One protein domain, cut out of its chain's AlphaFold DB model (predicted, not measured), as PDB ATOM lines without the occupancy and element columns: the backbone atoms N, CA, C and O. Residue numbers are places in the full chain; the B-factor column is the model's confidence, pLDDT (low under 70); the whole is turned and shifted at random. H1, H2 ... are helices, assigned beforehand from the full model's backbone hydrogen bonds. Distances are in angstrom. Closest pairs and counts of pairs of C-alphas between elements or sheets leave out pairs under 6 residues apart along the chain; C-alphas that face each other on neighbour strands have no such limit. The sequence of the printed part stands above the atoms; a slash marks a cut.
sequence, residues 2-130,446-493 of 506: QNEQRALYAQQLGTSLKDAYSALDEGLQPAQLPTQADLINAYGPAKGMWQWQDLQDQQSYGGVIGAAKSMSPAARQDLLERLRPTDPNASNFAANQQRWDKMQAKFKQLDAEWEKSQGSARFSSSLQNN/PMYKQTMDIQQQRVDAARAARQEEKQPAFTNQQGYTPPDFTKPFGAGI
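What this domain is: This is residues 2 to 130 and 446 to 493 of the 506 residues of an uncharacterized protein of Serratia marcescens (UniProt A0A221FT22). Three long helices, H1, H3 and H5, run the same way in a staggered line and make an elongated body, with the short H2 set between H1 and H3 at one end and the short H4 folded back along H5. At the other end H6 slopes across H5, residues 460 to 472 stick out, and the unnamed tail folds back toward the start of H5. The printed part has 177 residues with six named helices, H1 to H6 in order, and no named strand; the class is all helix. The whole is loose, with a radius of gyration of the C-alphas of 20.4 A and spans of 73 by 39 by 24 A.

Where its parts are: H1, residues 3 to 25, begins at C-alpha 3 (3.010, -53.017, 12.279) and measures 31.9 A. H2, residues 36 to 43, measures 10.6 A. H3, residues 45 to 68, measures 34.6 A. H4, residues 73 to 82, measures 14.3 A. H5, residues 93 to 129, is the longest helix at 51.9 A, from (1.444, -52.257, 45.412) to (-32.320, -15.852, 60.641). H6, residues 446 to 468, measures 33.1 A and ends at (-36.709, -37.395, 40.519).

How they stand to each other: H3 and H5 are the hubs, touching three helices each. They touch each other with residues 61 to 68 and 99 to 110 alone, at a shallow tilt of 20 degrees; the closest C-alphas, of Tyr 61 and Arg 99, are 7.1 A apart. Residues 21 to 25 of H1 touch H3, running the same way at a shallow tilt of 18 degrees, with the C-alphas of Leu 24 and Gly 62 closest at 4.2 A. H2 touches H1 at a steep tilt of 55 degrees, the C-alphas of Ala 10 and Ala 42 closest at 4.6 A. H2 touches H3 too, the C-alphas of Ile 40 and Gly 48 closest at 4.0 A. H4 and H5 form a helical hairpin at a shallow tilt of 14 degrees, with the C-alphas of Pro 73 and Asp 111 closest at 5.5 A. H3, H4 and H5 form an up and down bundle, each running against the one before it, but H3 and H4 are close but not clearly touching, with Ala 68 and Arg 76 closest at 6.3 A between C-alphas. H6 touches H5 with residues 451 to 455 alone, at a steep tilt of 69 degrees, only just short of about perpendicular; the C-alphas of Arg 122 and Met 452 are closest at 7.2 A. In H1 to H6 every O i to N i+4 pair is within hydrogen-bond range.

The domain as a whole: The C-alphas of Gln 2 and Asn 130 are the two farthest apart, at 73.8 A. Residues 131 to 445 are not printed, and C-alphas 130 and 446 are 15.9 A apart across the cut. No link that is printed whole is long. Residues 461 to 493 are under 70 in pLDDT, as are residues 2 to 3, 455 and 459.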
ATOM      1  N   GLN A   2       1.203 -55.390   9.029       62.62
ATOM      2  CA  GLN A   2       0.575 -55.352  10.367       62.62
ATOM      3  C   GLN A   2       1.146 -54.330  11.373       62.62
ATOM      4  O   GLN A   2       0.430 -53.953  12.293       62.62
ATOM      5  N   ASN A   3       2.387 -53.846  11.230       66.62
ATOM      6  CA  ASN A   3       3.010 -53.017  12.279       66.62
ATOM      7  C   ASN A   3       2.587 -51.537  12.261       66.62
ATOM      8  O   ASN A   3       2.337 -50.980  13.325       66.62
ATOM      9  N   GLU A   4       2.453 -50.907  11.089       73.38
ATOM     10  CA  GLU A   4       2.054 -49.488  10.991       73.38
ATOM     11  C   GLU A   4       0.584 -49.269  11.373       73.38
ATOM     12  O   GLU A   4       0.272 -48.353  12.130       73.38
ATOM     13  N   GLN A   5      -0.319 -50.158  10.940       76.06
ATOM     14  CA  GLN A   5      -1.727 -50.118  11.354       76.06
ATOM     15  C   GLN A   5      -1.893 -50.354  12.861       76.06
ATOM     16  O   GLN A   5      -2.696 -49.681  13.502       76.06
ATOM     17  N   ARG A   6      -1.103 -51.259  13.456       76.81
ATOM     18  CA  ARG A   6      -1.126 -51.506  14.906       76.81
ATOM     19  C   ARG A   6      -0.571 -50.325  15.702       76.81
ATOM     20  O   ARG A   6      -1.109 -50.015  16.759       76.81
ATOM     21  N   ALA A   7       0.456 -49.643  15.191       80.75
ATOM     22  CA  ALA A   7       1.013 -48.442  15.812       80.75
ATOM     23  C   ALA A   7       0.016 -47.269  15.805       80.75
ATOM     24  O   ALA A   7      -0.176 -46.629  16.837       80.75
ATOM     25  N   LEU A   8      -0.672 -47.040  14.681       82.38
ATOM     26  CA  LEU A   8      -1.735 -46.032  14.576       82.38
ATOM     27  C   LEU A   8      -2.919 -46.350  15.500       82.38
ATOM     28  O   LEU A   8      -3.396 -45.468  16.213       82.38
ATOM     29  N   TYR A   9      -3.345 -47.618  15.551       84.88
ATOM     30  CA  TYR A   9      -4.401 -48.065  16.460       84.88
ATOM     31  C   TYR A   9      -4.012 -47.872  17.934       84.88
ATOM     32  O   TYR A   9      -4.787 -47.333  18.721       84.88
ATOM     33  N   ALA A  10      -2.779 -48.228  18.304       85.44
ATOM     34  CA  ALA A  10      -2.260 -48.042  19.656       85.44
ATOM     35  C   ALA A  10      -2.134 -46.564  20.064       85.44
ATOM     36  O   ALA A  10      -2.273 -46.246  21.247       85.44
ATOM     37  N   GLN A  11      -1.883 -45.663  19.109       87.56
ATOM     38  CA  GLN A  11      -1.840 -44.223  19.352       87.56
ATOM     39  C   GLN A  11      -3.243 -43.657  19.614       87.56
ATOM     40  O   GLN A  11      -3.435 -42.954  20.602       87.56
ATOM     41  N   GLN A  12      -4.228 -44.007  18.780       84.06
ATOM     42  CA  GLN A  12      -5.622 -43.582  18.960       84.06
ATOM     43  C   GLN A  12      -6.220 -44.124  20.264       84.06
ATOM     44  O   GLN A  12      -6.816 -43.370  21.037       84.06
ATOM     45  N   LEU A  13      -6.003 -45.412  20.548       88.19
ATOM     46  CA  LEU A  13      -6.454 -46.033  21.790       88.19
ATOM     47  C   LEU A  13      -5.767 -45.412  23.013       88.19
ATOM     48  O   LEU A  13      -6.408 -45.230  24.041       88.19
ATOM     49  N   GLY A  14      -4.492 -45.030  22.891       87.12
ATOM     50  CA  GLY A  14      -3.750 -44.353  23.952       87.12
ATOM     51  C   GLY A  14      -4.348 -42.997  24.339       87.12
ATOM     52  O   GLY A  14      -4.391 -42.671  25.524       87.12
ATOM     53  N   THR A  15      -4.856 -42.228  23.372       86.94
ATOM     54  CA  THR A  15      -5.574 -40.972  23.649       86.94
ATOM     55  C   THR A  15      -6.899 -41.233  24.361       86.94
ATOM     56  O   THR A  15      -7.135 -40.653  25.416       86.94
ATOM     57  N   SER A  16      -7.715 -42.165  23.852       86.94
ATOM     58  CA  SER A  16      -8.987 -42.555  24.490       86.94
ATOM     59  C   SER A  16      -8.781 -43.060  25.924       86.94
ATOM     60  O   SER A  16      -9.510 -42.679  26.839       86.94
ATOM     61  N   LEU A  17      -7.734 -43.860  26.143       89.38
ATOM     62  CA  LEU A  17      -7.353 -44.349  27.461       89.38
ATOM     63  C   LEU A  17      -6.965 -43.193  28.391       89.38
ATOM     64  O   LEU A  17      -7.437 -43.137  29.521       89.38
ATOM     65  N   LYS A  18      -6.160 -42.233  27.924       90.81
ATOM     66  CA  LYS A  18      -5.779 -41.059  28.723       90.81
ATOM     67  C   LYS A  18      -6.994 -40.224  29.135       90.81
ATOM     68  O   LYS A  18      -7.089 -39.838  30.299       90.81
ATOM     69  N   ASP A  19      -7.923 -39.987  28.212       88.56
ATOM     70  CA  ASP A  19      -9.151 -39.235  28.484       88.56
ATOM     71  C   ASP A  19     -10.038 -39.968  29.500       88.56
ATOM     72  O   ASP A  19     -10.556 -39.354  30.436       88.56
ATOM     73  N   ALA A  20     -10.146 -41.297  29.383       89.06
ATOM     74  CA  ALA A  20     -10.852 -42.115  30.361       89.06
ATOM     75  C   ALA A  20     -10.216 -42.027  31.754       89.06
ATOM     76  O   ALA A  20     -10.928 -41.879  32.747       89.06
ATOM     77  N   TYR A  21      -8.885 -42.051  31.843       90.25
ATOM     78  CA  TYR A  21      -8.178 -41.900  33.115       90.25
ATOM     79  C   TYR A  21      -8.401 -40.517  33.720       90.25
ATOM     80  O   TYR A  21      -8.643 -40.432  34.917       90.25
ATOM     81  N   SER A  22      -8.376 -39.448  32.916       90.00
ATOM     82  CA  SER A  22      -8.679 -38.091  33.392       90.00
ATOM     83  C   SER A  22     -10.114 -37.961  33.908       90.00
ATOM     84  O   SER A  22     -10.322 -37.379  34.968       90.00
ATOM     85  N   ALA A  23     -11.101 -38.547  33.221       85.81
ATOM     86  CA  ALA A  23     -12.480 -38.568  33.709       85.81
ATOM     87  C   ALA A  23     -12.600 -39.329  35.042       85.81
ATOM     88  O   ALA A  23     -13.206 -38.829  35.989       85.81
ATOM     89  N   LEU A  24     -11.971 -40.502  35.146       88.31
ATOM     90  CA  LEU A  24     -11.961 -41.304  36.372       88.31
ATOM     91  C   LEU A  24     -11.188 -40.622  37.510       88.31
ATOM     92  O   LEU A  24     -11.620 -40.711  38.655       88.31
ATOM     93  N   ASP A  25     -10.111 -39.889  37.212       87.88
ATOM     94  CA  ASP A  25      -9.369 -39.078  38.190       87.88
ATOM     95  C   ASP A  25     -10.240 -37.971  38.813       87.88
ATOM     96  O   ASP A  25     -10.034 -37.585  39.965       87.88
ATOM     97  N   GLU A  26     -11.267 -37.517  38.093       86.94
ATOM     98  CA  GLU A  26     -12.283 -36.588  38.592       86.94
ATOM     99  C   GLU A  26     -13.543 -37.293  39.125       86.94
ATOM    100  O   GLU A  26     -14.520 -36.631  39.479       86.94
ATOM    101  N   GLY A  27     -13.569 -38.628  39.183       86.06
ATOM    102  CA  GLY A  27     -14.749 -39.411  39.562       86.06
ATOM    103  C   GLY A  27     -15.950 -39.172  38.642       86.06
ATOM    104  O   GLY A  27     -17.079 -39.027  39.116       86.06
ATOM    105  N   LEU A  28     -15.691 -39.026  37.343       85.00
ATOM    106  CA  LEU A  28     -16.677 -38.879  36.272       85.00
ATOM    107  C   LEU A  28     -16.712 -40.145  35.410       85.00
ATOM    108  O   LEU A  28     -15.738 -40.894  35.332       85.00
ATOM    109  N   GLN A  29     -17.835 -40.363  34.727       82.31
ATOM    110  CA  GLN A  29     -17.959 -41.445  33.758       82.31
ATOM    111  C   GLN A  29     -17.220 -41.073  32.458       82.31
ATOM    112  O   GLN A  29     -17.530 -40.036  31.866       82.31
ATOM    113  N   PRO A  30     -16.270 -41.897  31.983       84.56
ATOM    114  CA  PRO A  30     -15.642 -41.693  30.683       84.56
ATOM    115  C   PRO A  30     -16.653 -41.766  29.539       84.56
ATOM    116  O   PRO A  30     -17.552 -42.605  29.556       84.56
ATOM    117  N   ALA A  31     -16.453 -40.955  28.499       81.12
ATOM    118  CA  ALA A  31     -17.262 -41.026  27.281       81.12
ATOM    119  C   ALA A  31     -17.059 -42.349  26.519       81.12
ATOM    120  O   ALA A  31     -17.986 -42.859  25.893       81.12
ATOM    121  N   GLN A  32     -15.846 -42.905  26.577       83.31
ATOM    122  CA  GLN A  32     -15.489 -44.196  25.999       83.31
ATOM    123  C   GLN A  32     -14.542 -44.935  26.941       83.31
ATOM    124  O   GLN A  32     -13.649 -44.331  27.536       83.31
ATOM    125  N   LEU A  33     -14.740 -46.245  27.059       85.50
ATOM    126  CA  LEU A  33     -13.884 -47.146  27.820       85.50
ATOM    127  C   LEU A  33     -13.349 -48.229  26.878       85.50
ATOM    128  O   LEU A  33     -14.151 -48.994  26.341       85.50
ATOM    129  N   PRO A  34     -12.023 -48.306  26.673       87.94
ATOM    130  CA  PRO A  34     -11.401 -49.394  25.925       87.94
ATOM    131  C   PRO A  34     -11.760 -50.760  26.504       87.94
ATOM    132  O   PRO A  34     -11.768 -50.928  27.723       87.94
ATOM    133  N   THR A  35     -12.009 -51.753  25.650       89.62
ATOM    134  CA  THR A  35     -12.214 -53.138  26.091       89.62
ATOM    135  C   THR A  35     -10.880 -53.862  26.294       89.62
ATOM    136  O   THR A  35      -9.834 -53.461  25.777       89.62
ATOM    137  N   GLN A  36     -10.912 -54.996  26.998       89.75
ATOM    138  CA  GLN A  36      -9.761 -55.898  27.112       89.75
ATOM    139  C   GLN A  36      -9.195 -56.287  25.734       89.75
ATOM    140  O   GLN A  36      -7.977 -56.309  25.540       89.75
ATOM    141  N   ALA A  37     -10.075 -56.570  24.769       88.88
ATOM    142  CA  ALA A  37      -9.685 -56.932  23.412       88.88
ATOM    143  C   ALA A  37      -8.971 -55.772  22.704       88.88
ATOM    144  O   ALA A  37      -7.945 -55.996  22.062       88.88
ATOM    145  N   ASP A  38      -9.448 -54.536  22.875       89.31
ATOM    146  CA  ASP A  38      -8.821 -53.352  22.279       89.31
ATOM    147  C   ASP A  38      -7.384 -53.175  22.771       89.31
ATOM    148  O   ASP A  38      -6.467 -52.985  21.968       89.31
ATOM    149  N   LEU A  39      -7.169 -53.322  24.080       90.31
ATOM    150  CA  LEU A  39      -5.856 -53.171  24.708       90.31
ATOM    151  C   LEU A  39      -4.885 -54.292  24.310       90.31
ATOM    152  O   LEU A  39      -3.715 -54.018  24.034       90.31
ATOM    153  N   ILE A  40      -5.349 -55.543  24.222       90.25
ATOM    154  CA  ILE A  40      -4.539 -56.677  23.734       90.25
ATOM    155  C   ILE A  40      -4.192 -56.505  22.251       90.25
ATOM    156  O   ILE A  40      -3.049 -56.743  21.841       90.25
ATOM    157  N   ASN A  41      -5.147 -56.055  21.438       88.50
ATOM    158  CA  ASN A  41      -4.933 -55.822  20.014       88.50
ATOM    159  C   ASN A  41      -3.924 -54.693  19.779       88.50
ATOM    160  O   ASN A  41      -3.028 -54.855  18.948       88.50
ATOM    161  N   ALA A  42      -4.000 -53.608  20.551       88.19
ATOM    162  CA  ALA A  42      -3.093 -52.468  20.459       88.19
ATOM    163  C   ALA A  42      -1.681 -52.754  21.001       88.19
ATOM    164  O   ALA A  42      -0.695 -52.432  20.339       88.19
ATOM    165  N   TYR A  43      -1.562 -53.369  22.183       87.50
ATOM    166  CA  TYR A  43      -0.291 -53.452  22.919       87.50
ATOM    167  C   TYR A  43       0.302 -54.865  23.018       87.50
ATOM    168  O   TYR A  43       1.404 -55.034  23.544       87.50
ATOM    169  N   GLY A  44      -0.393 -55.875  22.493       88.19
ATOM    170  CA  GLY A  44      -0.025 -57.285  22.603       88.19
ATOM    171  C   GLY A  44      -0.530 -57.939  23.900       88.19
ATOM    172  O   GLY A  44      -0.948 -57.235  24.817       88.19
ATOM    173  N   PRO A  45      -0.483 -59.283  24.009       86.38
ATOM    174  CA  PRO A  45      -1.137 -60.022  25.092       86.38
ATOM    175  C   PRO A  45      -0.695 -59.603  26.496       86.38
ATOM    176  O   PRO A  45      -1.530 -59.205  27.294       86.38
ATOM    177  N   ALA A  46       0.606 -59.613  26.795       86.75
ATOM    178  CA  ALA A  46       1.091 -59.317  28.146       86.75
ATOM    179  C   ALA A  46       0.839 -57.855  28.564       86.75
ATOM    180  O   ALA A  46       0.268 -57.592  29.621       86.75
ATOM    181  N   LYS A  47       1.229 -56.893  27.716       86.50
ATOM    182  CA  LYS A  47       1.093 -55.459  28.016       86.50
ATOM    183  C   LYS A  47      -0.363 -54.992  27.969       86.50
ATOM    184  O   LYS A  47      -0.760 -54.188  28.804       86.50
ATOM    185  N   GLY A  48      -1.156 -55.496  27.025       87.06
ATOM    186  CA  GLY A  48      -2.588 -55.212  26.946       87.06
ATOM    187  C   GLY A  48      -3.349 -55.749  28.153       87.06
ATOM    188  O   GLY A  48      -4.226 -55.064  28.670       87.06
ATOM    189  N   MET A  49      -2.959 -56.922  28.664       86.88
ATOM    190  CA  MET A  49      -3.567 -57.483  29.868       86.88
ATOM    191  C   MET A  49      -3.242 -56.662  31.121       86.88
ATOM    192  O   MET A  49      -4.120 -56.398  31.937       86.88
ATOM    193  N   TRP A  50      -2.000 -56.187  31.237       84.50
ATOM    194  CA  TRP A  50      -1.603 -55.277  32.312       84.50
ATOM    195  C   TRP A  50      -2.362 -53.940  32.253       84.50
ATOM    196  O   TRP A  50      -2.889 -53.493  33.266       84.50
ATOM    197  N   GLN A  51      -2.491 -53.340  31.063       87.12
ATOM    198  CA  GLN A  51      -3.259 -52.102  30.857       87.12
ATOM    199  C   GLN A  51      -4.741 -52.272  31.212       87.12
ATOM    200  O   GLN A  51      -5.354 -51.370  31.771       87.12
ATOM    201  N   TRP A  52      -5.330 -53.428  30.900       87.62
ATOM    202  CA  TRP A  52      -6.720 -53.707  31.256       87.62
ATOM    203  C   TRP A  52      -6.911 -53.805  32.769       87.62
ATOM    204  O   TRP A  52      -7.860 -53.228  33.295       87.62
ATOM    205  N   GLN A  53      -6.000 -54.484  33.470       85.69
ATOM    206  CA  GLN A  53      -6.040 -54.557  34.930       85.69
ATOM    207  C   GLN A  53      -5.905 -53.164  35.562       85.69
ATOM    208  O   GLN A  53      -6.690 -52.801  36.433       85.69
ATOM    209  N   ASP A  54      -4.966 -52.354  35.070       86.19
ATOM    210  CA  ASP A  54      -4.775 -50.980  35.540       86.19
ATOM    211  C   ASP A  54      -6.009 -50.093  35.268       86.19
ATOM    212  O   ASP A  54      -6.402 -49.286  36.114       86.19
ATOM    213  N   LEU A  55      -6.688 -50.283  34.130       87.31
ATOM    214  CA  LEU A  55      -7.943 -49.594  33.826       87.31
ATOM    215  C   LEU A  55      -9.076 -50.018  34.777       87.31
ATOM    216  O   LEU A  55      -9.847 -49.164  35.211       87.31
ATOM    217  N   GLN A  56      -9.178 -51.301  35.138       88.00
ATOM    218  CA  GLN A  56     -10.155 -51.767  36.133       88.00
ATOM    219  C   GLN A  56      -9.897 -51.147  37.514       88.00
ATOM    220  O   GLN A  56     -10.823 -50.639  38.152       88.00
ATOM    221  N   ASP A  57      -8.633 -51.103  37.941       83.62
ATOM    222  CA  ASP A  57      -8.236 -50.453  39.194       83.62
ATOM    223  C   ASP A  57      -8.531 -48.934  39.147       83.62
ATOM    224  O   ASP A  57      -8.967 -48.347  40.142       83.62
ATOM    225  N   GLN A  58      -8.397 -48.299  37.975       85.94
ATOM    226  CA  GLN A  58      -8.762 -46.891  37.736       85.94
ATOM    227  C   GLN A  58     -10.262 -46.644  37.786       85.94
ATOM    228  O   GLN A  58     -10.688 -45.618  38.317       85.94
ATOM    229  N   GLN A  59     -11.076 -47.573  37.292       87.50
ATOM    230  CA  GLN A  59     -12.529 -47.477  37.416       87.50
ATOM    231  C   GLN A  59     -12.980 -47.583  38.872       87.50
ATOM    232  O   GLN A  59     -13.831 -46.809  39.304       87.50
ATOM    233  N   SER A  60     -12.384 -48.498  39.643       83.62
ATOM    234  CA  SER A  60     -12.647 -48.614  41.081       83.62
ATOM    235  C   SER A  60     -12.267 -47.327  41.822       83.62
ATOM    236  O   SER A  60     -13.079 -46.764  42.559       83.62
ATOM    237  N   TYR A  61     -11.072 -46.795  41.544       86.88
ATOM    238  CA  TYR A  61     -10.617 -45.505  42.060       86.88
ATOM    239  C   TYR A  61     -11.592 -44.363  41.719       86.88
ATOM    240  O   TYR A  61     -12.035 -43.648  42.619       86.88
ATOM    241  N   GLY A  62     -11.997 -44.226  40.452       85.19
ATOM    242  CA  GLY A  62     -12.939 -43.187  40.028       85.19
ATOM    243  C   GLY A  62     -14.330 -43.334  40.648       85.19
ATOM    244  O   GLY A  62     -14.943 -42.333  41.022       85.19
ATOM    245  N   GLY A  63     -14.807 -44.566  40.850       83.75
ATOM    246  CA  GLY A  63     -16.048 -44.842  41.580       83.75
ATOM    247  C   GLY A  63     -15.992 -44.359  43.032       83.75
ATOM    248  O   GLY A  63     -16.932 -43.721  43.509       83.75
ATOM    249  N   VAL A  64     -14.860 -44.577  43.710       87.12
ATOM    250  CA  VAL A  64     -14.616 -44.065  45.068       87.12
ATOM    251  C   VAL A  64     -14.598 -42.534  45.095       87.12
ATOM    252  O   VAL A  64     -15.268 -41.944  45.942       87.12
ATOM    253  N   ILE A  65     -13.896 -41.875  44.162       87.06
ATOM    254  CA  ILE A  65     -13.904 -40.403  44.063       87.06
ATOM    255  C   ILE A  65     -15.331 -39.884  43.833       87.06
ATOM    256  O   ILE A  65     -15.756 -38.939  44.498       87.06
ATOM    257  N   GLY A  66     -16.092 -40.522  42.940       82.62
ATOM    258  CA  GLY A  66     -17.485 -40.176  42.656       82.62
ATOM    259  C   GLY A  66     -18.383 -40.260  43.893       82.62
ATOM    260  O   GLY A  66     -19.095 -39.303  44.194       82.62
ATOM    261  N   ALA A  67     -18.304 -41.358  44.653       82.06
ATOM    262  CA  ALA A  67     -19.056 -41.535  45.897       82.06
ATOM    263  C   ALA A  67     -18.627 -40.535  46.990       82.06
ATOM    264  O   ALA A  67     -19.464 -39.970  47.700       82.06
ATOM    265  N   ALA A  68     -17.323 -40.254  47.083       84.69
ATOM    266  CA  ALA A  68     -16.762 -39.335  48.065       84.69
ATOM    267  C   ALA A  68     -17.252 -37.892  47.895       84.69
ATOM    268  O   ALA A  68     -17.327 -37.161  48.886       84.69
ATOM    269  N   LYS A  69     -17.656 -37.463  46.690       82.94
ATOM    270  CA  LYS A  69     -18.174 -36.099  46.447       82.94
ATOM    271  C   LYS A  69     -19.325 -35.717  47.381       82.94
ATOM    272  O   LYS A  69     -19.408 -34.564  47.794       82.94
ATOM    273  N   SER A  70     -20.167 -36.671  47.780       77.38
ATOM    274  CA  SER A  70     -21.289 -36.438  48.703       77.38
ATOM    275  C   SER A  70     -20.999 -36.729  50.181       77.38
ATOM    276  O   SER A  70     -21.874 -36.501  51.013       77.38
ATOM    277  N   MET A  71     -19.816 -37.243  50.518       80.56
ATOM    278  CA  MET A  71     -19.459 -37.641  51.887       80.56
ATOM    279  C   MET A  71     -18.961 -36.454  52.727       80.56
ATOM    280  O   MET A  71     -18.514 -35.446  52.185       80.56
ATOM    281  N   SER A  72     -19.021 -36.579  54.057       81.06
ATOM    282  CA  SER A  72     -18.377 -35.633  54.978       81.06
ATOM    283  C   SER A  72     -16.857 -35.864  55.040       81.06
ATOM    284  O   SER A  72     -16.405 -36.970  54.725       81.06
ATOM    285  N   PRO A  73     -16.061 -34.879  55.504       85.06
ATOM    286  CA  PRO A  73     -14.616 -35.054  55.672       85.06
ATOM    287  C   PRO A  73     -14.237 -36.251  56.554       85.06
ATOM    288  O   PRO A  73     -13.357 -37.030  56.198       85.06
ATOM    289  N   ALA A  74     -14.957 -36.470  57.661       80.62
ATOM    290  CA  ALA A  74     -14.728 -37.623  58.536       80.62
ATOM    291  C   ALA A  74     -14.969 -38.956  57.805       80.62
ATOM    292  O   ALA A  74     -14.128 -39.847  57.840       80.62
ATOM    293  N   ALA A  75     -16.072 -39.065  57.057       81.00
ATOM    294  CA  ALA A  75     -16.380 -40.282  56.312       81.00
ATOM    295  C   ALA A  75     -15.382 -40.537  55.165       81.00
ATOM    296  O   ALA A  75     -15.081 -41.688  54.848       81.00
ATOM    297  N   ARG A  76     -14.845 -39.477  54.543       89.00
ATOM    298  CA  ARG A  76     -13.766 -39.581  53.547       89.00
ATOM    299  C   ARG A  76     -12.451 -40.025  54.177       89.00
ATOM    300  O   ARG A  76     -11.759 -40.841  53.578       89.00
ATOM    301  N   GLN A  77     -12.120 -39.529  55.366       90.56
ATOM    302  CA  GLN A  77     -10.936 -39.957  56.107       90.56
ATOM    303  C   GLN A  77     -11.026 -41.443  56.481       90.56
ATOM    304  O   GLN A  77     -10.095 -42.193  56.192       90.56
ATOM    305  N   ASP A  78     -12.169 -41.889  57.011       88.25
ATOM    306  CA  ASP A  78     -12.421 -43.305  57.307       88.25
ATOM    307  C   ASP A  78     -12.276 -44.178  56.051       88.25
ATOM    308  O   ASP A  78     -11.670 -45.252  56.079       88.25
ATOM    309  N   LEU A  79     -12.816 -43.712  54.919       87.88
ATOM    310  CA  LEU A  79     -12.708 -44.398  53.634       87.88
ATOM    311  C   LEU A  79     -11.254 -44.465  53.146       87.88
ATOM    312  O   LEU A  79     -10.802 -45.519  52.700       87.88
ATOM    313  N   LEU A  80     -10.504 -43.368  53.267       91.12
ATOM    314  CA  LEU A  80      -9.093 -43.303  52.893       91.12
ATOM    315  C   LEU A  80      -8.245 -44.271  53.730       91.12
ATOM    316  O   LEU A  80      -7.341 -44.913  53.196       91.12
ATOM    317  N   GLU A  81      -8.522 -44.396  55.028       90.56
ATOM    318  CA  GLU A  81      -7.814 -45.324  55.914       90.56
ATOM    319  C   GLU A  81      -8.108 -46.786  55.577       90.56
ATOM    320  O   GLU A  81      -7.173 -47.582  55.484       90.56
ATOM    321  N   ARG A  82      -9.374 -47.125  55.303       88.50
ATOM    322  CA  ARG A  82      -9.774 -48.480  54.877       88.50
ATOM    323  C   ARG A  82      -9.127 -48.907  53.563       88.50
ATOM    324  O   ARG A  82      -8.813 -50.079  53.384       88.50
ATOM    325  N   LEU A  83      -8.934 -47.962  52.648       88.44
ATOM    326  CA  LEU A  83      -8.410 -48.228  51.309       88.44
ATOM    327  C   LEU A  83      -6.882 -48.138  51.210       88.44
ATOM    328  O   LEU A  83      -6.336 -48.299  50.114       88.44
ATOM    329  N   ARG A  84      -6.179 -47.874  52.319       89.62
ATOM    330  CA  ARG A  84      -4.717 -47.788  52.331       89.62
ATOM    331  C   ARG A  84      -4.096 -49.135  51.935       89.62
ATOM    332  O   ARG A  84      -4.417 -50.144  52.561       89.62
ATOM    333  N   PRO A  85      -3.185 -49.179  50.947       88.31
ATOM    334  CA  PRO A  85      -2.419 -50.386  50.651       88.31
ATOM    335  C   PRO A  85      -1.567 -50.805  51.859       88.31
ATOM    336  O   PRO A  85      -0.825 -49.991  52.408       88.31
ATOM    337  N   THR A  86      -1.670 -52.066  52.281       85.25
ATOM    338  CA  THR A  86      -0.998 -52.583  53.491       85.25
ATOM    339  C   THR A  86       0.009 -53.701  53.234       85.25
ATOM    340  O   THR A  86       0.800 -53.985  54.128       85.25
ATOM    341  N   ASP A  87       0.016 -54.314  52.044       85.25
ATOM    342  CA  ASP A  87       0.942 -55.395  51.675       85.25
ATOM    343  C   ASP A  87       1.991 -54.920  50.649       85.25
ATOM    344  O   ASP A  87       1.689 -54.859  49.454       85.25
ATOM    345  N   PRO A  88       3.236 -54.625  51.077       84.56
ATOM    346  CA  PRO A  88       4.309 -54.189  50.185       84.56
ATOM    347  C   PRO A  88       4.728 -55.230  49.138       84.56
ATOM    348  O   PRO A  88       5.380 -54.868  48.161       84.56
ATOM    349  N   ASN A  89       4.389 -56.510  49.335       85.69
ATOM    350  CA  ASN A  89       4.769 -57.594  48.427       85.69
ATOM    351  C   ASN A  89       3.740 -57.823  47.307       85.69
ATOM    352  O   ASN A  89       3.971 -58.650  46.420       85.69
ATOM    353  N   ALA A  90       2.611 -57.107  47.317       80.06
ATOM    354  CA  ALA A  90       1.602 -57.226  46.277       80.06
ATOM    355  C   ALA A  90       2.137 -56.734  44.918       80.06
ATOM    356  O   ALA A  90       2.751 -55.672  44.808       80.06
ATOM    357  N   SER A  91       1.850 -57.487  43.851       74.81
ATOM    358  CA  SER A  91       2.363 -57.215  42.494       74.81
ATOM    359  C   SER A  91       1.994 -55.833  41.923       74.81
ATOM    360  O   SER A  91       2.713 -55.309  41.075       74.81
ATOM    361  N   ASN A  92       0.912 -55.217  42.409       75.88
ATOM    362  CA  ASN A  92       0.434 -53.881  42.038       75.88
ATOM    363  C   ASN A  92       0.575 -52.841  43.169       75.88
ATOM    364  O   ASN A  92       0.025 -51.746  43.050       75.88
ATOM    365  N   PHE A  93       1.326 -53.135  44.240       82.12
ATOM    366  CA  PHE A  93       1.444 -52.257  45.412       82.12
ATOM    367  C   PHE A  93       1.835 -50.822  45.042       82.12
ATOM    368  O   PHE A  93       1.172 -49.879  45.460       82.12
ATOM    369  N   ALA A  94       2.862 -50.644  44.204       86.19
ATOM    370  CA  ALA A  94       3.336 -49.317  43.809       86.19
ATOM    371  C   ALA A  94       2.267 -48.493  43.064       86.19
ATOM    372  O   ALA A  94       2.113 -47.301  43.326       86.19
ATOM    373  N   ALA A  95       1.501 -49.123  42.167       84.75
ATOM    374  CA  ALA A  95       0.418 -48.459  41.441       84.75
ATOM    375  C   ALA A  95      -0.749 -48.109  42.379       84.75
ATOM    376  O   ALA A  95      -1.280 -46.999  42.332       84.75
ATOM    377  N   ASN A  96      -1.103 -49.017  43.292       83.44
ATOM    378  CA  ASN A  96      -2.150 -48.782  44.288       83.44
ATOM    379  C   ASN A  96      -1.758 -47.703  45.299       83.44
ATOM    380  O   ASN A  96      -2.604 -46.895  45.677       83.44
ATOM    381  N   GLN A  97      -0.482 -47.629  45.680       89.69
ATOM    382  CA  GLN A  97       0.037 -46.557  46.522       89.69
ATOM    383  C   GLN A  97      -0.094 -45.201  45.822       89.69
ATOM    384  O   GLN A  97      -0.638 -44.270  46.407       89.69
ATOM    385  N   GLN A  98       0.284 -45.100  44.543       90.56
ATOM    386  CA  GLN A  98       0.106 -43.865  43.768       90.56
ATOM    387  C   GLN A  98      -1.370 -43.451  43.650       90.56
ATOM    388  O   GLN A  98      -1.693 -42.267  43.760       90.56
ATOM    389  N   ARG A  99      -2.284 -44.408  43.446       88.69
ATOM    390  CA  ARG A  99      -3.737 -44.153  43.416       88.69
ATOM    391  C   ARG A  99      -4.250 -43.668  44.766       88.69
ATOM    392  O   ARG A  99      -5.048 -42.736  44.816       88.69
ATOM    393  N   TRP A 100      -3.773 -44.263  45.855       91.06
ATOM    394  CA  TRP A 100      -4.107 -43.835  47.208       91.06
ATOM    395  C   TRP A 100      -3.581 -42.421  47.506       91.06
ATOM    396  O   TRP A 100      -4.325 -41.593  48.029       91.06
ATOM    397  N   ASP A 101      -2.359 -42.087  47.085       92.88
ATOM    398  CA  ASP A 101      -1.802 -40.735  47.228       92.88
ATOM    399  C   ASP A 101      -2.630 -39.706  46.433       92.88
ATOM    400  O   ASP A 101      -2.989 -38.639  46.946       92.88
ATOM    401  N   LYS A 102      -3.022 -40.046  45.194       91.94
ATOM    402  CA  LYS A 102      -3.960 -39.238  44.397       91.94
ATOM    403  C   LYS A 102      -5.320 -39.103  45.089       91.94
ATOM    404  O   LYS A 102      -5.904 -38.022  45.070       91.94
ATOM    405  N   MET A 103      -5.834 -40.174  45.702       92.44
ATOM    406  CA  MET A 103      -7.088 -40.153  46.464       92.44
ATOM    407  C   MET A 103      -7.013 -39.171  47.616       92.44
ATOM    408  O   MET A 103      -7.893 -38.331  47.756       92.44
ATOM    409  N   GLN A 104      -5.945 -39.242  48.408       94.44
ATOM    410  CA  GLN A 104      -5.729 -38.338  49.524       94.44
ATOM    411  C   GLN A 104      -5.707 -36.879  49.047       94.44
ATOM    412  O   GLN A 104      -6.336 -36.019  49.664       94.44
ATOM    413  N   ALA A 105      -5.016 -36.589  47.941       94.50
ATOM    414  CA  ALA A 105      -4.990 -35.249  47.360       94.50
ATOM    415  C   ALA A 105      -6.384 -34.789  46.897       94.50
ATOM    416  O   ALA A 105      -6.782 -33.660  47.188       94.50
ATOM    417  N   LYS A 106      -7.152 -35.659  46.228       93.50
ATOM    418  CA  LYS A 106      -8.525 -35.362  45.799       93.50
ATOM    419  C   LYS A 106      -9.490 -35.195  46.968       93.50
ATOM    420  O   LYS A 106     -10.283 -34.262  46.954       93.50
ATOM    421  N   PHE A 107      -9.401 -36.015  48.011       94.25
ATOM    422  CA  PHE A 107     -10.242 -35.874  49.202       94.25
ATOM    423  C   PHE A 107      -9.975 -34.552  49.914       94.25
ATOM    424  O   PHE A 107     -10.927 -33.856  50.237       94.25
ATOM    425  N   LYS A 108      -8.711 -34.117  50.020       94.12
ATOM    426  CA  LYS A 108      -8.384 -32.771  50.523       94.12
ATOM    427  C   LYS A 108      -9.036 -31.653  49.697       94.12
ATOM    428  O   LYS A 108      -9.483 -30.662  50.270       94.12
ATOM    429  N   GLN A 109      -9.101 -31.794  48.369       92.19
ATOM    430  CA  GLN A 109      -9.805 -30.834  47.504       92.19
ATOM    431  C   GLN A 109     -11.316 -30.847  47.777       92.19
ATOM    432  O   GLN A 109     -11.899 -29.792  48.017       92.19
ATOM    433  N   LEU A 110     -11.926 -32.034  47.830       88.44
ATOM    434  CA  LEU A 110     -13.351 -32.201  48.136       88.44
ATOM    435  C   LEU A 110     -13.715 -31.706  49.543       88.44
ATOM    436  O   LEU A 110     -14.818 -31.207  49.751       88.44
ATOM    437  N   ASP A 111     -12.822 -31.843  50.523       89.31
ATOM    438  CA  ASP A 111     -13.005 -31.332  51.884       89.31
ATOM    439  C   ASP A 111     -12.981 -29.806  51.898       89.31
ATOM    440  O   ASP A 111     -13.855 -29.182  52.494       89.31
ATOM    441  N   ALA A 112     -12.043 -29.193  51.171       87.81
ATOM    442  CA  ALA A 112     -11.989 -27.742  51.026       87.81
ATOM    443  C   ALA A 112     -13.236 -27.183  50.313       87.81
ATOM    444  O   ALA A 112     -13.767 -26.145  50.713       87.81
ATOM    445  N   GLU A 113     -13.727 -27.857  49.271       85.50
ATOM    446  CA  GLU A 113     -14.975 -27.494  48.586       85.50
ATOM    447  C   GLU A 113     -16.199 -27.677  49.485       85.50
ATOM    448  O   GLU A 113     -17.075 -26.807  49.536       85.50
ATOM    449  N   TRP A 114     -16.243 -28.778  50.239       83.50
ATOM    450  CA  TRP A 114     -17.302 -29.042  51.201       83.50
ATOM    451  C   TRP A 114     -17.348 -27.947  52.270       83.50
ATOM    452  O   TRP A 114     -18.400 -27.339  52.452       83.50
ATOM    453  N   GLU A 115     -16.218 -27.597  52.887       81.31
ATOM    454  CA  GLU A 115     -16.134 -26.515  53.881       81.31
ATOM    455  C   GLU A 115     -16.569 -25.158  53.306       81.31
ATOM    456  O   GLU A 115     -17.324 -24.429  53.950       81.31
ATOM    457  N   LYS A 116     -16.184 -24.827  52.064       81.50
ATOM    458  CA  LYS A 116     -16.667 -23.609  51.380       81.50
ATOM    459  C   LYS A 116     -18.185 -23.616  51.191       81.50
ATOM    460  O   LYS A 116     -18.843 -22.590  51.400       81.50
ATOM    461  N   SER A 117     -18.751 -24.760  50.803       79.31
ATOM    462  CA  SER A 117     -20.198 -24.910  50.617       79.31
ATOM    463  C   SER A 117     -20.960 -24.783  51.942       79.31
ATOM    464  O   SER A 117     -21.950 -24.052  52.011       79.31
ATOM    465  N   GLN A 118     -20.446 -25.394  53.013       78.75
ATOM    466  CA  GLN A 118     -21.000 -25.298  54.363       78.75
ATOM    467  C   GLN A 118     -20.884 -23.878  54.913       78.75
ATOM    468  O   GLN A 118     -21.845 -23.351  55.467       78.75
ATOM    469  N   GLY A 119     -19.741 -23.219  54.704       83.25
ATOM    470  CA  GLY A 119     -19.548 -21.808  55.026       83.25
ATOM    471  C   GLY A 119     -20.587 -20.921  54.345       83.25
ATOM    472  O   GLY A 119     -21.256 -20.133  55.007       83.25
ATOM    473  N   SER A 120     -20.796 -21.104  53.041       82.56
ATOM    474  CA  SER A 120     -21.784 -20.334  52.271       82.56
ATOM    475  C   SER A 120     -23.221 -20.572  52.746       82.56
ATOM    476  O   SER A 120     -24.006 -19.624  52.859       82.56
ATOM    477  N   ALA A 121     -23.573 -21.825  53.049       81.44
ATOM    478  CA  ALA A 121     -24.878 -22.184  53.597       81.44
ATOM    479  C   ALA A 121     -25.095 -21.554  54.980       81.44
ATOM    480  O   ALA A 121     -26.139 -20.953  55.237       81.44
ATOM    481  N   ARG A 122     -24.075 -21.611  55.841       84.06
ATOM    482  CA  ARG A 122     -24.072 -20.983  57.161       84.06
ATOM    483  C   ARG A 122     -24.234 -19.471  57.083       84.06
ATOM    484  O   ARG A 122     -25.085 -18.927  57.780       84.06
ATOM    485  N   PHE A 123     -23.476 -18.807  56.216       89.38
ATOM    486  CA  PHE A 123     -23.579 -17.363  56.015       89.38
ATOM    487  C   PHE A 123     -24.968 -16.960  55.518       89.38
ATOM    488  O   PHE A 123     -25.601 -16.073  56.080       89.38
ATOM    489  N   SER A 124     -25.499 -17.683  54.531       87.69
ATOM    490  CA  SER A 124     -26.860 -17.454  54.032       87.69
ATOM    491  C   SER A 124     -27.910 -17.631  55.132       87.69
ATOM    492  O   SER A 124     -28.855 -16.850  55.217       87.69
ATOM    493  N   SER A 125     -27.736 -18.631  55.997       82.75
ATOM    494  CA  SER A 125     -28.633 -18.862  57.126       82.75
ATOM    495  C   SER A 125     -28.543 -17.761  58.185       82.75
ATOM    496  O   SER A 125     -29.572 -17.331  58.703       82.75
ATOM    497  N   SER A 126     -27.338 -17.256  58.460       84.81
ATOM    498  CA  SER A 126     -27.111 -16.095  59.328       84.81
ATOM    499  C   SER A 126     -27.872 -14.864  58.833       84.81
ATOM    500  O   SER A 126     -28.599 -14.243  59.607       84.81
ATOM    501  N   LEU A 127     -27.826 -14.585  57.527       87.75
ATOM    502  CA  LEU A 127     -28.590 -13.492  56.922       87.75
ATOM    503  C   LEU A 127     -30.112 -13.691  57.006       87.75
ATOM    504  O   LEU A 127     -30.848 -12.725  57.205       87.75
ATOM    505  N   GLN A 128     -30.599 -14.922  56.839       84.50
ATOM    506  CA  GLN A 128     -32.037 -15.225  56.874       84.50
ATOM    507  C   GLN A 128     -32.614 -15.177  58.290       84.50
ATOM    508  O   GLN A 128     -33.732 -14.707  58.482       84.50
ATOM    509  N   ASN A 129     -31.857 -15.671  59.267       79.12
ATOM    510  CA  ASN A 129     -32.320 -15.852  60.641       79.12
ATOM    511  C   ASN A 129     -31.802 -14.766  61.596       79.12
ATOM    512  O   ASN A 129     -32.072 -14.834  62.792       79.12
ATOM    513  N   ASN A 130     -31.079 -13.768  61.075       78.38
ATOM    514  CA  ASN A 130     -30.551 -12.625  61.818       78.38
ATOM    515  C   ASN A 130     -29.740 -13.033  63.060       78.38
ATOM    516  O   ASN A 130     -29.951 -12.503  64.151       78.38
ATOM    517  N   PRO A 446     -26.177 -25.327  70.486       83.19
ATOM    518  CA  PRO A 446     -27.498 -25.857  70.132       83.19
ATOM    519  C   PRO A 446     -28.165 -25.091  68.988       83.19
ATOM    520  O   PRO A 446     -28.701 -25.687  68.055       83.19
ATOM    521  N   MET A 447     -28.062 -23.758  69.025       80.31
ATOM    522  CA  MET A 447     -28.617 -22.876  67.998       80.31
ATOM    523  C   MET A 447     -28.018 -23.172  66.621       80.31
ATOM    524  O   MET A 447     -28.739 -23.222  65.623       80.31
ATOM    525  N   TYR A 448     -26.704 -23.398  66.559       78.44
ATOM    526  CA  TYR A 448     -26.026 -23.748  65.317       78.44
ATOM    527  C   TYR A 448     -26.488 -25.093  64.773       78.44
ATOM    528  O   TYR A 448     -26.860 -25.167  63.603       78.44
ATOM    529  N   LYS A 449     -26.498 -26.135  65.616       81.06
ATOM    530  CA  LYS A 449     -26.921 -27.488  65.226       81.06
ATOM    531  C   LYS A 449     -28.326 -27.458  64.631       81.06
ATOM    532  O   LYS A 449     -28.506 -27.841  63.483       81.06
ATOM    533  N   GLN A 450     -29.275 -26.848  65.343       78.12
ATOM    534  CA  GLN A 450     -30.654 -26.704  64.877       78.12
ATOM    535  C   GLN A 450     -30.746 -25.972  63.530       78.12
ATOM    536  O   GLN A 450     -31.486 -26.378  62.634       78.12
ATOM    537  N   THR A 451     -29.985 -24.890  63.372       73.94
ATOM    538  CA  THR A 451     -29.999 -24.086  62.147       73.94
ATOM    539  C   THR A 451     -29.414 -24.846  60.954       73.94
ATOM    540  O   THR A 451     -29.927 -24.740  59.836       73.94
ATOM    541  N   MET A 452     -28.343 -25.613  61.169       74.56
ATOM    542  CA  MET A 452     -27.722 -26.429  60.125       74.56
ATOM    543  C   MET A 452     -28.572 -27.648  59.775       74.56
ATOM    544  O   MET A 452     -28.696 -27.954  58.593       74.56
ATOM    545  N   ASP A 453     -29.236 -28.272  60.748       74.06
ATOM    546  CA  ASP A 453     -30.145 -29.397  60.512       74.06
ATOM    547  C   ASP A 453     -31.318 -28.990  59.609       74.06
ATOM    548  O   ASP A 453     -31.617 -29.673  58.627       74.06
ATOM    549  N   ILE A 454     -31.939 -27.830  59.867       73.44
ATOM    550  CA  ILE A 454     -33.012 -27.283  59.015       73.44
ATOM    551  C   ILE A 454     -32.508 -27.055  57.585       73.44
ATOM    552  O   ILE A 454     -33.207 -27.351  56.611       73.44
ATOM    553  N   GLN A 455     -31.295 -26.526  57.435       68.69
ATOM    554  CA  GLN A 455     -30.718 -26.275  56.120       68.69
ATOM    555  C   GLN A 455     -30.374 -27.580  55.392       68.69
ATOM    556  O   GLN A 455     -30.639 -27.692  54.194       68.69
ATOM    557  N   GLN A 456     -29.836 -28.571  56.101       70.31
ATOM    558  CA  GLN A 456     -29.521 -29.883  55.553       70.31
ATOM    559  C   GLN A 456     -30.792 -30.581  55.053       70.31
ATOM    560  O   GLN A 456     -30.830 -31.013  53.904       70.31
ATOM    561  N   GLN A 457     -31.878 -30.550  55.832       72.88
ATOM    562  CA  GLN A 457     -33.187 -31.068  55.412       72.88
ATOM    563  C   GLN A 457     -33.702 -30.398  54.127       72.88
ATOM    564  O   GLN A 457     -34.214 -31.077  53.237       72.88
ATOM    565  N   ARG A 458     -33.534 -29.074  53.983       71.06
ATOM    566  CA  ARG A 458     -33.906 -28.348  52.752       71.06
ATOM    567  C   ARG A 458     -33.058 -28.766  51.552       71.06
ATOM    568  O   ARG A 458     -33.585 -28.912  50.451       71.06
ATOM    569  N   VAL A 459     -31.752 -28.946  51.751       68.50
ATOM    570  CA  VAL A 459     -30.829 -29.392  50.698       68.50
ATOM    571  C   VAL A 459     -31.148 -30.820  50.267       68.50
ATOM    572  O   VAL A 459     -31.183 -31.085  49.065       68.50
ATOM    573  N   ASP A 460     -31.419 -31.712  51.217       70.06
ATOM    574  CA  ASP A 460     -31.766 -33.106  50.945       70.06
ATOM    575  C   ASP A 460     -33.116 -33.214  50.231       70.06
ATOM    576  O   ASP A 460     -33.210 -33.924  49.231       70.06
ATOM    577  N   ALA A 461     -34.117 -32.421  50.626       66.94
ATOM    578  CA  ALA A 461     -35.388 -32.325  49.904       66.94
ATOM    579  C   ALA A 461     -35.202 -31.815  48.459       66.94
ATOM    580  O   ALA A 461     -35.729 -32.400  47.514       66.94
ATOM    581  N   ALA A 462     -34.389 -30.772  48.254       62.69
ATOM    582  CA  ALA A 462     -34.076 -30.257  46.917       62.69
ATOM    583  C   ALA A 462     -33.204 -31.217  46.084       62.69
ATOM    584  O   ALA A 462     -33.193 -31.158  44.853       62.69
ATOM    585  N   ARG A 463     -32.411 -32.081  46.727       63.41
ATOM    586  CA  ARG A 463     -31.655 -33.146  46.056       63.41
ATOM    587  C   ARG A 463     -32.581 -34.291  45.654       63.41
ATOM    588  O   ARG A 463     -32.472 -34.726  44.515       63.41
ATOM    589  N   ALA A 464     -33.486 -34.725  46.529       66.62
ATOM    590  CA  ALA A 464     -34.493 -35.737  46.218       66.62
ATOM    591  C   ALA A 464     -35.349 -35.305  45.013       66.62
ATOM    592  O   ALA A 464     -35.444 -36.047  44.043       66.62
ATOM    593  N   ALA A 465     -35.816 -34.051  44.996       63.41
ATOM    594  CA  ALA A 465     -36.551 -33.489  43.859       63.41
ATOM    595  C   ALA A 465     -35.738 -33.483  42.543       63.41
ATOM    596  O   ALA A 465     -36.260 -33.794  41.479       63.41
ATOM    597  N   ARG A 466     -34.428 -33.196  42.601       54.16
ATOM    598  CA  ARG A 466     -33.534 -33.255  41.422       54.16
ATOM    599  C   ARG A 466     -33.174 -34.676  40.987       54.16
ATOM    600  O   ARG A 466     -32.824 -34.884  39.834       54.16
ATOM    601  N   GLN A 467     -33.204 -35.647  41.895       53.91
ATOM    602  CA  GLN A 467     -33.020 -37.060  41.557       53.91
ATOM    603  C   GLN A 467     -34.281 -37.648  40.907       53.91
ATOM    604  O   GLN A 467     -34.161 -38.514  40.042       53.91
ATOM    605  N   GLU A 468     -35.465 -37.135  41.254       50.28
ATOM    606  CA  GLU A 468     -36.709 -37.395  40.519       50.28
ATOM    607  C   GLU A 468     -36.667 -36.774  39.103       50.28
ATOM    608  O   GLU A 468     -37.088 -37.409  38.133       50.28
ATOM    609  N   GLU A 469     -36.032 -35.605  38.937       45.88
ATOM    610  CA  GLU A 469     -35.702 -34.978  37.642       45.88
ATOM    611  C   GLU A 469     -34.347 -35.458  37.062       45.88
ATOM    612  O   GLU A 469     -33.412 -34.687  36.870       45.88
ATOM    613  N   LYS A 470     -34.232 -36.766  36.791       48.38
ATOM    614  CA  LYS A 470     -33.174 -37.460  36.008       48.38
ATOM    615  C   LYS A 470     -31.875 -36.676  35.707       48.38
ATOM    616  O   LYS A 470     -31.729 -36.059  34.651       48.38
ATOM    617  N   GLN A 471     -30.842 -36.915  36.516       35.34
ATOM    618  CA  GLN A 471     -29.464 -37.034  36.016       35.34
ATOM    619  C   GLN A 471     -29.102 -38.524  35.931       35.34
ATOM    620  O   GLN A 471     -29.551 -39.287  36.790       35.34
ATOM    621  N   PRO A 472     -28.330 -38.976  34.923       39.81
ATOM    622  CA  PRO A 472     -27.938 -40.374  34.821       39.81
ATOM    623  C   PRO A 472     -27.009 -40.718  35.990       39.81
ATOM    624  O   PRO A 472     -25.809 -40.459  35.965       39.81
ATOM    625  N   ALA A 473     -27.591 -41.283  37.045       40.94
ATOM    626  CA  ALA A 473     -26.862 -42.089  38.006       40.94
ATOM    627  C   ALA A 473     -26.262 -43.295  37.269       40.94
ATOM    628  O   ALA A 473     -26.780 -43.701  36.228       40.94
ATOM    629  N   PHE A 474     -25.197 -43.882  37.817       39.94
ATOM    630  CA  PHE A 474     -24.691 -45.193  37.408       39.94
ATOM    631  C   PHE A 474     -25.847 -46.212  37.415       39.94
ATOM    632  O   PHE A 474     -26.161 -46.808  38.441       39.94
ATOM    633  N   THR A 475     -26.527 -46.383  36.282       36.62
ATOM    634  CA  THR A 475     -27.578 -47.383  36.111       36.62
ATOM    635  C   THR A 475     -27.004 -48.560  35.347       36.62
ATOM    636  O   THR A 475     -26.558 -48.429  34.206       36.62
ATOM    637  N   ASN A 476     -27.026 -49.711  36.013       37.19
ATOM    638  CA  ASN A 476     -26.561 -51.006  35.540       37.19
ATOM    639  C   ASN A 476     -27.234 -51.406  34.220       37.19
ATOM    640  O   ASN A 476     -28.350 -51.918  34.224       37.19
ATOM    641  N   GLN A 477     -26.539 -51.235  33.096       35.16
ATOM    642  CA  GLN A 477     -26.847 -51.994  31.877       35.16
ATOM    643  C   GLN A 477     -25.653 -52.771  31.315       35.16
ATOM    644  O   GLN A 477     -25.837 -53.579  30.410       35.16
ATOM    645  N   GLN A 478     -24.449 -52.626  31.881       37.03
ATOM    646  CA  GLN A 478     -23.284 -53.429  31.496       37.03
ATOM    647  C   GLN A 478     -22.423 -53.764  32.727       37.03
ATOM    648  O   GLN A 478     -21.595 -52.968  33.148       37.03
ATOM    649  N   GLY A 479     -22.656 -54.939  33.321       35.22
ATOM    650  CA  GLY A 479     -21.661 -55.739  34.058       35.22
ATOM    651  C   GLY A 479     -20.946 -55.178  35.299       35.22
ATOM    652  O   GLY A 479     -20.108 -55.890  35.842       35.22
ATOM    653  N   TYR A 480     -21.226 -53.962  35.769       40.75
ATOM    654  CA  TYR A 480     -20.518 -53.385  36.917       40.75
ATOM    655  C   TYR A 480     -21.157 -53.786  38.254       40.75
ATOM    656  O   TYR A 480     -22.263 -53.361  38.586       40.75
ATOM    657  N   THR A 481     -20.446 -54.584  39.050       40.03
ATOM    658  CA  THR A 481     -20.712 -54.736  40.488       40.03
ATOM    659  C   THR A 481     -20.080 -53.569  41.252       40.03
ATOM    660  O   THR A 481     -18.887 -53.324  41.058       40.03
ATOM    661  N   PRO A 482     -20.826 -52.867  42.130       37.88
ATOM    662  CA  PRO A 482     -20.264 -51.832  42.993       37.88
ATOM    663  C   PRO A 482     -19.046 -52.361  43.765       37.88
ATOM    664  O   PRO A 482     -19.090 -53.498  44.246       37.88
ATOM    665  N   PRO A 483     -17.966 -51.574  43.893       46.97
ATOM    666  CA  PRO A 483     -16.771 -52.010  44.589       46.97
ATOM    667  C   PRO A 483     -17.084 -52.248  46.067       46.97
ATOM    668  O   PRO A 483     -17.735 -51.439  46.728       46.97
ATOM    669  N   ASP A 484     -16.621 -53.384  46.582       50.50
ATOM    670  CA  ASP A 484     -16.698 -53.716  48.000       50.50
ATOM    671  C   ASP A 484     -15.709 -52.837  48.779       50.50
ATOM    672  O   ASP A 484     -14.517 -53.130  48.868       50.50
ATOM    673  N   PHE A 485     -16.216 -51.738  49.342       45.44
ATOM    674  CA  PHE A 485     -15.430 -50.756  50.097       45.44
ATOM    675  C   PHE A 485     -14.875 -51.288  51.432       45.44
ATOM    676  O   PHE A 485     -14.247 -50.532  52.175       45.44
ATOM    677  N   THR A 486     -15.108 -52.562  51.773       49.12
ATOM    678  CA  THR A 486     -14.485 -53.215  52.937       49.12
ATOM    679  C   THR A 486     -13.084 -53.756  52.644       49.12
ATOM    680  O   THR A 486     -12.386 -54.168  53.572       49.12
ATOM    681  N   LYS A 487     -12.644 -53.736  51.378       50.47
ATOM    682  CA  LYS A 487     -11.364 -54.296  50.934       50.47
ATOM    683  C   LYS A 487     -10.449 -53.213  50.342       50.47
ATOM    684  O   LYS A 487     -10.945 -52.330  49.643       50.47
ATOM    685  N   PRO A 488      -9.122 -53.269  50.573       50.91
ATOM    686  CA  PRO A 488      -8.185 -52.335  49.950       50.91
ATOM    687  C   PRO A 488      -8.154 -52.506  48.423       50.91
ATOM    688  O   PRO A 488      -8.506 -53.566  47.895       50.91
ATOM    689  N   PHE A 489      -7.717 -51.464  47.703       42.22
ATOM    690  CA  PHE A 489      -7.579 -51.507  46.242       42.22
ATOM    691  C   PHE A 489      -6.766 -52.730  45.801       42.22
ATOM    692  O   PHE A 489      -5.652 -52.950  46.274       42.22
ATOM    693  N   GLY A 490      -7.343 -53.540  44.911       46.38
ATOM    694  CA  GLY A 490      -6.694 -54.737  44.372       46.38
ATOM    695  C   GLY A 490      -6.842 -56.019  45.204       46.38
ATOM    696  O   GLY A 490      -6.350 -57.057  44.771       46.38
ATOM    697  N   ALA A 491      -7.555 -56.024  46.336       45.25
ATOM    698  CA  ALA A 491      -7.749 -57.231  47.159       45.25
ATOM    699  C   ALA A 491      -8.811 -58.221  46.620       45.25
ATOM    700  O   ALA A 491      -9.465 -58.930  47.387       45.25
ATOM    701  N   GLY A 492      -9.008 -58.290  45.301       45.72
ATOM    702  CA  GLY A 492     -10.104 -59.077  44.744       45.72
ATOM    703  C   GLY A 492     -10.098 -59.309  43.242       45.72
ATOM    704  O   GLY A 492     -11.162 -59.216  42.651       45.72
ATOM    705  N   ILE A 493      -8.959 -59.647  42.627       37.03
ATOM    706  CA  ILE A 493      -8.960 -60.426  41.371       37.03
ATOM    707  C   ILE A 493      -7.725 -61.337  41.288       37.03
ATOM    708  O   ILE A 493      -6.917 -61.284  40.369       37.03
TER     709      ILE A 493